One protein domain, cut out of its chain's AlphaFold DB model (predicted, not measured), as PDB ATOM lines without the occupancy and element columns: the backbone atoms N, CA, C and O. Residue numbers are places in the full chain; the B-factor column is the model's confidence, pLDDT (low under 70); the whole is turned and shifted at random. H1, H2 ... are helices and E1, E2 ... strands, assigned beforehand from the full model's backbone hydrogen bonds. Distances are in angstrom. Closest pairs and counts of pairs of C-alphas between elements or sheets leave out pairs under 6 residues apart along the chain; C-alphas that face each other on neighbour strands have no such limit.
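AT A GLANCE: This is residues 4 to 65 of the 80 residues of the protein "DNA ligase (ATP)" of Gemmataceae bacterium (UniProt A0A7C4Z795). A two-stranded ribbon is folded at about a right angle into two short arms, E1 with E4 and the hairpin E2 with E3; H1 packs on E2 after a long link that leads back from E4, and residues 4 to 12 stick out as a free arm. The printed part has 62 residues, with four named strands and then one named helix, in the order E1 E2 E3 E4 H1. Each sheet has two antiparallel strands; the class is mixed, helices and strands, though under half of the residues, 26, are in named elements. The whole is only just loose, close to compact, with a radius of gyration of the C-alphas of 13.0 A and spans of 32 by 29 by 20 A.

HOW THE PARTS SIT: E1, residues 17 to 20, and E4, residues 40 to 44, are antiparallel neighbours at 147 degrees, with N 18 and O 43 2.9 A apart and N 42 and O 18 2.8 A apart, both within hydrogen-bond range. E3, residues 34 to 37, runs on into E4 across a break of 2 residues, at 99 degrees. E3 and E2, residues 23 to 26, form an antiparallel hairpin at 153 degrees, with N 35 and O 25 within hydrogen-bond range at 2.8 A. H1, residues 56 to 64, touches E2; their closest C-alphas, those of Ile 24 and Leu 63, are 6.6 A apart. H1 and E3 are near each other, with 5 pairs of C-alphas within 10 A. E1 and H1 are apart. In H1 every O i to N i+4 pair is within hydrogen-bond range.

IN THESE COORDINATES: E1 measures 9.8 A from first to last C-alpha and begins with C-alpha 17 at (116.252, 152.968, 86.908). E2 measures 10.6 A, E3 10.1 A and E4 11.4 A. H1 measures 12.7 A and ends with C-alpha 64 at (112.638, 139.498, 67.914).

THE WHOLE: The C-alphas of Arg 4 and Asp 65, the two farthest apart, are 35.8 A apart. The printed part has no cut. The link from E4 to H1 is long, with 11 residues. Residues 4 to 12 stand free, with residues 4 to 5 paired antiparallel with residues 8 to 9. The mean pLDDT of the printed part is 89.7, and residue 65 is under 70.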
ATOM      1  N   ARG A   4      94.458 153.316  92.651       81.12
ATOM      2  CA  ARG A   4      94.724 152.071  93.403       81.12
ATOM      3  C   ARG A   4      94.154 150.854  92.669       81.12
ATOM      4  O   ARG A   4      92.979 150.831  92.335       81.12
ATOM      5  N   PHE A   5      94.966 149.808  92.546       76.25
ATOM      6  CA  PHE A   5      94.605 148.519  91.956       76.25
ATOM      7  C   PHE A   5      95.000 147.390  92.919       76.25
ATOM      8  O   PHE A   5      96.108 146.859  92.863       76.25
ATOM      9  N   GLY A   6      94.116 147.060  93.867       83.44
ATOM     10  CA  GLY A   6      94.410 146.078  94.918       83.44
ATOM     11  C   GLY A   6      95.621 146.496  95.776       83.44
ATOM     12  O   GLY A   6      95.553 147.556  96.418       83.44
ATOM     13  N   PRO A   7      96.715 145.701  95.817       84.75
ATOM     14  CA  PRO A   7      97.950 146.070  96.514       84.75
ATOM     15  C   PRO A   7      98.807 147.088  95.740       84.75
ATOM     16  O   PRO A   7      99.731 147.664  96.308       84.75
ATOM     17  N   VAL A   8      98.516 147.331  94.458       85.44
ATOM     18  CA  VAL A   8      99.314 148.201  93.585       85.44
ATOM     19  C   VAL A   8      98.776 149.629  93.619       85.44
ATOM     20  O   VAL A   8      97.564 149.860  93.648       85.44
ATOM     21  N   ARG A   9      99.679 150.613  93.589       88.12
ATOM     22  CA  ARG A   9      99.334 152.034  93.479       88.12
ATOM     23  C   ARG A   9     100.013 152.654  92.265       88.12
ATOM     24  O   ARG A   9     101.198 152.433  92.045       88.12
ATOM     25  N   SER A  10      99.262 153.454  91.517       87.12
ATOM     26  CA  SER A  10      99.805 154.275  90.437       87.12
ATOM     27  C   SER A  10     100.494 155.518  91.009       87.12
ATOM     28  O   SER A  10      99.988 156.167  91.937       87.12
ATOM     29  N   VAL A  11     101.657 155.853  90.459       89.94
ATOM     30  CA  VAL A  11     102.495 156.999  90.835       89.94
ATOM     31  C   VAL A  11     102.857 157.797  89.587       89.94
ATOM     32  O   VAL A  11     102.810 157.269  88.477       89.94
ATOM     33  N   ARG A  12     103.234 159.067  89.764       90.00
ATOM     34  CA  ARG A  12     103.844 159.834  88.677       90.00
ATOM     35  C   ARG A  12     105.218 159.232  88.377       90.00
ATOM     36  O   ARG A  12     105.994 158.986  89.298       90.00
ATOM     37  N   ALA A  13     105.494 158.966  87.105       89.31
ATOM     38  CA  ALA A  13     106.808 158.508  86.679       89.31
ATOM     39  C   ALA A  13     107.781 159.691  86.725       89.31
ATOM     40  O   ALA A  13     107.633 160.629  85.952       89.31
ATOM     41  N   GLU A  14     108.733 159.652  87.655       91.62
ATOM     42  CA  GLU A  14     109.762 160.692  87.829       91.62
ATOM     43  C   GLU A  14     111.183 160.121  87.872       91.62
ATOM     44  O   GLU A  14     112.154 160.821  87.605       91.62
ATOM     45  N   LEU A  15     111.315 158.836  88.204       93.88
ATOM     46  CA  LEU A  15     112.593 158.196  88.485       93.88
ATOM     47  C   LEU A  15     112.938 157.188  87.392       93.88
ATOM     48  O   LEU A  15     112.118 156.333  87.056       93.88
ATOM     49  N   VAL A  16     114.172 157.248  86.891       95.69
ATOM     50  CA  VAL A  16     114.694 156.313  85.889       95.69
ATOM     51  C   VAL A  16     115.647 155.324  86.553       95.69
ATOM     52  O   VAL A  16     116.618 155.707  87.205       95.69
ATOM     53  N   PHE A  17     115.402 154.029  86.371       95.81
ATOM     54  CA  PHE A  17     116.252 152.968  86.908       95.81
ATOM     55  C   PHE A  17     116.827 152.119  85.784       95.81
ATOM     56  O   PHE A  17     116.139 151.779  84.828       95.81
ATOM     57  N   GLU A  18     118.094 151.745  85.930       95.19
ATOM     58  CA  GLU A  18     118.708 150.717  85.101       95.19
ATOM     59  C   GLU A  18     118.383 149.350  85.698       95.19
ATOM     60  O   GLU A  18     118.645 149.101  86.881       95.19
ATOM     61  N   LEU A  19     117.821 148.469  84.872       93.94
ATOM     62  CA  LEU A  19     117.467 147.111  85.257       93.94
ATOM     63  C   LEU A  19     118.443 146.114  84.640       93.94
ATOM     64  O   LEU A  19     118.783 146.206  83.464       93.94
ATOM     65  N   ALA A  20     118.854 145.139  85.441       94.12
ATOM     66  CA  ALA A  20     119.506 143.928  84.963       94.12
ATOM     67  C   ALA A  20     118.505 142.772  85.037       94.12
ATOM     68  O   ALA A  20     117.765 142.662  86.013       94.12
ATOM     69  N   PHE A  21     118.473 141.912  84.025       93.75
ATOM     70  CA  PHE A  21     117.580 140.755  83.961       93.75
ATOM     71  C   PHE A  21     118.267 139.603  83.226       93.75
ATOM     72  O   PHE A  21     119.222 139.819  82.484       93.75
ATOM     73  N   GLU A  22     117.795 138.377  83.449       90.38
ATOM     74  CA  GLU A  22     118.388 137.187  82.825       90.38
ATOM     75  C   GLU A  22     117.812 136.890  81.443       90.38
ATOM     76  O   GLU A  22     118.534 136.449  80.555       90.38
ATOM     77  N   ASN A  23     116.504 137.086  81.269       88.81
ATOM     78  CA  ASN A  23     115.814 136.805  80.015       88.81
ATOM     79  C   ASN A  23     114.566 137.691  79.855       88.81
ATOM     80  O   ASN A  23     114.067 138.258  80.834       88.81
ATOM     81  N   ILE A  24     114.060 137.774  78.627       90.56
ATOM     82  CA  ILE A  24     112.861 138.500  78.217       90.56
ATOM     83  C   ILE A  24     111.928 137.560  77.445       90.56
ATOM     84  O   ILE A  24     112.371 136.744  76.643       90.56
ATOM     85  N   GLN A  25     110.626 137.660  77.698       90.62
ATOM     86  CA  GLN A  25     109.621 136.785  77.088       90.62
ATOM     87  C   GLN A  25     108.293 137.525  76.875       90.62
ATOM     88  O   GLN A  25     107.970 138.430  77.655       90.62
ATOM     89  N   PRO A  26     107.490 137.155  75.861       91.31
ATOM     90  CA  PRO A  26     106.148 137.702  75.707       91.31
ATOM     91  C   PRO A  26     105.262 137.249  76.878       91.31
ATOM     92  O   PRO A  26     105.377 136.125  77.366       91.31
ATOM     93  N   SER A  27     104.377 138.125  77.355       90.12
ATOM     94  CA  SER A  27     103.466 137.820  78.462       90.12
ATOM     95  C   SER A  27     102.126 138.542  78.311       90.12
ATOM     96  O   SER A  27     102.103 139.773  78.328       90.12
ATOM     97  N   PRO A  28     100.992 137.816  78.266       89.19
ATOM     98  CA  PRO A  28      99.661 138.425  78.219       89.19
ATOM     99  C   PRO A  28      99.210 138.981  79.581       89.19
ATOM    100  O   PRO A  28      98.213 139.692  79.665       89.19
ATOM    101  N   ARG A  29      99.926 138.662  80.671       87.94
ATOM    102  CA  ARG A  29      99.572 139.071  82.043       87.94
ATOM    103  C   ARG A  29      99.960 140.522  82.352       87.94
ATOM    104  O   ARG A  29      99.446 141.102  83.307       87.94
ATOM    105  N   HIS A  30     100.873 141.108  81.584       88.00
ATOM    106  CA  HIS A  30     101.354 142.472  81.801       88.00
ATOM    107  C   HIS A  30     100.863 143.393  80.688       88.00
ATOM    108  O   HIS A  30     100.881 143.014  79.522       88.00
ATOM    109  N   LYS A  31     100.488 144.635  81.030       83.62
ATOM    110  CA  LYS A  31     100.027 145.640  80.048       83.62
ATOM    111  C   LYS A  31     101.064 145.933  78.952       83.62
ATOM    112  O   LYS A  31     100.694 146.327  77.856       83.62
ATOM    113  N   SER A  32     102.349 145.727  79.243       86.06
ATOM    114  CA  SER A  32     103.456 145.847  78.287       86.06
ATOM    115  C   SER A  32     103.507 144.716  77.251       86.06
ATOM    116  O   SER A  32     104.226 144.837  76.264       86.06
ATOM    117  N   GLY A  33     102.805 143.600  77.475       90.44
ATOM    118  CA  GLY A  33     102.924 142.395  76.653       90.44
ATOM    119  C   GLY A  33     104.230 141.617  76.864       90.44
ATOM    120  O   GLY A  33     104.513 140.696  76.103       90.44
ATOM    121  N   ILE A  34     105.045 141.982  77.864       90.75
ATOM    122  CA  ILE A  34     106.396 141.447  78.092       90.75
ATOM    123  C   ILE A  34     106.605 141.147  79.581       90.75
ATOM    124  O   ILE A  34     106.168 141.916  80.441       90.75
ATOM    125  N   ALA A  35     107.315 140.059  79.881       92.00
ATOM    126  CA  ALA A  35     107.856 139.748  81.200       92.00
ATOM    127  C   ALA A  35     109.393 139.696  81.167       92.00
ATOM    128  O   ALA A  35     109.990 139.169  80.229       92.00
ATOM    129  N   LEU A  36     110.018 140.216  82.225       92.81
ATOM    130  CA  LEU A  36     111.451 140.067  82.485       92.81
ATOM    131  C   LEU A  36     111.661 138.976  83.534       92.81
ATOM    132  O   LEU A  36     110.948 138.941  84.541       92.81
ATOM    133  N   ARG A  37     112.655 138.107  83.330       92.62
ATOM    134  CA  ARG A  37     113.023 137.058  84.288       92.62
ATOM    135  C   ARG A  37     114.082 137.565  85.263       92.62
ATOM    136  O   ARG A  37     115.134 138.047  84.846       92.62
ATOM    137  N   PHE A  38     113.788 137.428  86.557       94.12
ATOM    138  CA  PHE A  38     114.616 137.908  87.671       94.12
ATOM    139  C   PHE A  38     115.148 139.343  87.477       94.12
ATOM    140  O   PHE A  38     116.362 139.552  87.566       94.12
ATOM    141  N   PRO A  39     114.274 140.337  87.203       94.56
ATOM    142  CA  PRO A  39     114.705 141.718  87.055       94.56
ATOM    143  C   PRO A  39     115.181 142.270  88.400       94.56
ATOM    144  O   PRO A  39     114.541 142.078  89.435       94.56
ATOM    145  N   ARG A  40     116.308 142.977  88.381       96.50
ATOM    146  CA  ARG A  40     116.937 143.582  89.557       96.50
ATOM    147  C   ARG A  40     117.289 145.027  89.242       96.50
ATOM    148  O   ARG A  40     117.742 145.333  88.139       96.50
ATOM    149  N   ILE A  41     117.111 145.909  90.222       96.75
ATOM    150  CA  ILE A  41     117.562 147.298  90.110       96.75
ATOM    151  C   ILE A  41     119.085 147.290  90.182       96.75
ATOM    152  O   ILE A  41     119.656 146.920  91.205       96.75
ATOM    153  N   LYS A  42     119.738 147.693  89.093       95.75
ATOM    154  CA  LYS A  42     121.196 147.795  89.029       95.75
ATOM    155  C   LYS A  42     121.667 149.140  89.565       95.75
ATOM    156  O   LYS A  42     122.548 149.188  90.416       95.75
ATOM    157  N   ARG A  43     121.071 150.235  89.085       96.56
ATOM    158  CA  ARG A  43     121.343 151.588  89.593       96.56
ATOM    159  C   ARG A  43     120.200 152.553  89.318       96.56
ATOM    160  O   ARG A  43     119.457 152.400  88.352       96.56
ATOM    161  N   TRP A  44     120.118 153.597  90.131       96.12
ATOM    162  CA  TRP A  44     119.301 154.768  89.831       96.12
ATOM    163  C   TRP A  44     120.049 155.679  88.849       96.12
ATOM    164  O   TRP A  44     121.165 156.121  89.126       96.12
ATOM    165  N   ARG A  45     119.430 155.953  87.699       95.62
ATOM    166  CA  ARG A  45     119.902 156.898  86.684       95.62
ATOM    167  C   ARG A  45     119.445 158.315  87.017       95.62
ATOM    168  O   ARG A  45     118.425 158.772  86.523       95.62
ATOM    169  N   ARG A  46     120.191 159.012  87.875       94.50
ATOM    170  CA  ARG A  46     119.962 160.451  88.136       94.50
ATOM    171  C   ARG A  46     120.462 161.343  87.001       94.50
ATOM    172  O   ARG A  46     120.134 162.518  86.955       94.50
ATOM    173  N   ASP A  47     121.267 160.764  86.118       94.12
ATOM    174  CA  ASP A  47     121.804 161.381  84.912       94.12
ATOM    175  C   ASP A  47     120.793 161.433  83.760       94.12
ATOM    176  O   ASP A  47     121.021 162.169  82.811       94.12
ATOM    177  N   LYS A  48     119.700 160.658  83.832       91.50
ATOM    178  CA  LYS A  48     118.673 160.590  82.789       91.50
ATOM    179  C   LYS A  48     117.341 161.157  83.265       91.50
ATOM    180  O   LYS A  48     116.892 160.876  84.376       91.50
ATOM    181  N   SER A  49     116.682 161.879  82.372       92.12
ATOM    182  CA  SER A  49     115.284 162.282  82.482       92.12
ATOM    183  C   SER A  49     114.336 161.158  82.040       92.12
ATOM    184  O   SER A  49     114.736 160.193  81.389       92.12
ATOM    185  N   ILE A  50     113.048 161.291  82.375       91.19
ATOM    186  CA  ILE A  50     112.007 160.300  82.043       91.19
ATOM    187  C   ILE A  50     111.943 160.021  80.532       91.19
ATOM    188  O   ILE A  50     111.736 158.878  80.139       91.19
ATOM    189  N   GLY A  51     112.142 161.047  79.696       91.94
ATOM    190  CA  GLY A  51     112.101 160.922  78.235       91.94
ATOM    191  C   GLY A  51     113.277 160.144  77.636       91.94
ATOM    192  O   GLY A  51     113.226 159.766  76.475       91.94
ATOM    193  N   GLU A  52     114.322 159.886  78.422       90.19
ATOM    194  CA  GLU A  52     115.514 159.134  78.005       90.19
ATOM    195  C   GLU A  52     115.515 157.687  78.526       90.19
ATOM    196  O   GLU A  52     116.513 156.959  78.389       90.19
ATOM    197  N   ALA A  53     114.429 157.287  79.193       92.81
ATOM    198  CA  ALA A  53     114.180 155.899  79.536       92.81
ATOM    199  C   ALA A  53     113.907 155.084  78.264       92.81
ATOM    200  O   ALA A  53     113.382 155.600  77.281       92.81
ATOM    201  N   ASP A  54     114.266 153.800  78.292       91.19
ATOM    202  CA  ASP A  54     114.042 152.926  77.145       91.19
ATOM    203  C   ASP A  54     112.546 152.751  76.865       91.19
ATOM    204  O   ASP A  54     111.727 152.579  77.773       91.19
ATOM    205  N   GLU A  55     112.196 152.747  75.582       91.25
ATOM    206  CA  GLU A  55     110.828 152.518  75.142       91.25
ATOM    207  C   GLU A  55     110.500 151.027  75.048       91.25
ATOM    208  O   GLU A  55     111.350 150.163  74.811       91.25
ATOM    209  N   LEU A  56     109.206 150.713  75.143       88.38
ATOM    210  CA  LEU A  56     108.716 149.347  74.974       88.38
ATOM    211  C   LEU A  56     109.082 148.762  73.598       88.38
ATOM    212  O   LEU A  56     109.258 147.552  73.474       88.38
ATOM    213  N   GLN A  57     109.211 149.607  72.573       87.75
ATOM    214  CA  GLN A  57     109.602 149.172  71.236       87.75
ATOM    215  C   GLN A  57     111.023 148.595  71.218       87.75
ATOM    216  O   GLN A  57     111.238 147.542  70.620       87.75
ATOM    217  N   THR A  58     111.961 149.204  71.947       88.00
ATOM    218  CA  THR A  58     113.331 148.694  72.107       88.00
ATOM    219  C   THR A  58     113.326 147.286  72.703       88.00
ATOM    220  O   THR A  58     114.014 146.393  72.209       88.00
ATOM    221  N   LEU A  59     112.482 147.046  73.714       86.56
ATOM    222  CA  LEU A  59     112.324 145.725  74.332       86.56
ATOM    223  C   LEU A  59     111.726 144.686  73.371       86.56
ATOM    224  O   LEU A  59     112.119 143.521  73.405       86.56
ATOM    225  N   LYS A  60     110.799 145.086  72.493       86.12
ATOM    226  CA  LYS A  60     110.238 144.191  71.467       86.12
ATOM    227  C   LYS A  60     111.277 143.802  70.419       86.12
ATOM    228  O   LYS A  60     111.307 142.642  70.016       86.12
ATOM    229  N   THR A  61     112.150 144.725  70.023       86.69
ATOM    230  CA  THR A  61     113.272 144.412  69.128       86.69
ATOM    231  C   THR A  61     114.206 143.380  69.759       86.69
ATOM    232  O   THR A  61     114.561 142.408  69.101       86.69
ATOM    233  N   LEU A  62     114.521 143.512  71.056       84.00
ATOM    234  CA  LEU A  62     115.322 142.515  71.784       84.00
ATOM    235  C   LEU A  62     114.669 141.124  71.832       84.00
ATOM    236  O   LEU A  62     115.381 140.127  71.900       84.00
ATOM    237  N   LEU A  63     113.335 141.054  71.801       83.19
ATOM    238  CA  LEU A  63     112.591 139.794  71.765       83.19
ATOM    239  C   LEU A  63     112.593 139.146  70.368       83.19
ATOM    240  O   LEU A  63     112.621 137.922  70.265       83.19
ATOM    241  N   GLY A  64     112.554 139.958  69.306       72.88
ATOM    242  CA  GLY A  64     112.638 139.498  67.914       72.88
ATOM    243  C   GLY A  64     114.047 139.056  67.507       72.88
ATOM    244  O   GLY A  64     114.203 138.143  66.697       72.88
ATOM    245  N   ASP A  65     115.071 139.644  68.125       64.56
ATOM    246  CA  ASP A  65     116.450 139.176  68.047       64.56
ATOM    247  C   ASP A  65     116.584 137.866  68.844       64.56
ATOM    248  O   ASP A  65     116.987 137.854  70.010       64.56
TER     249      ASP A  65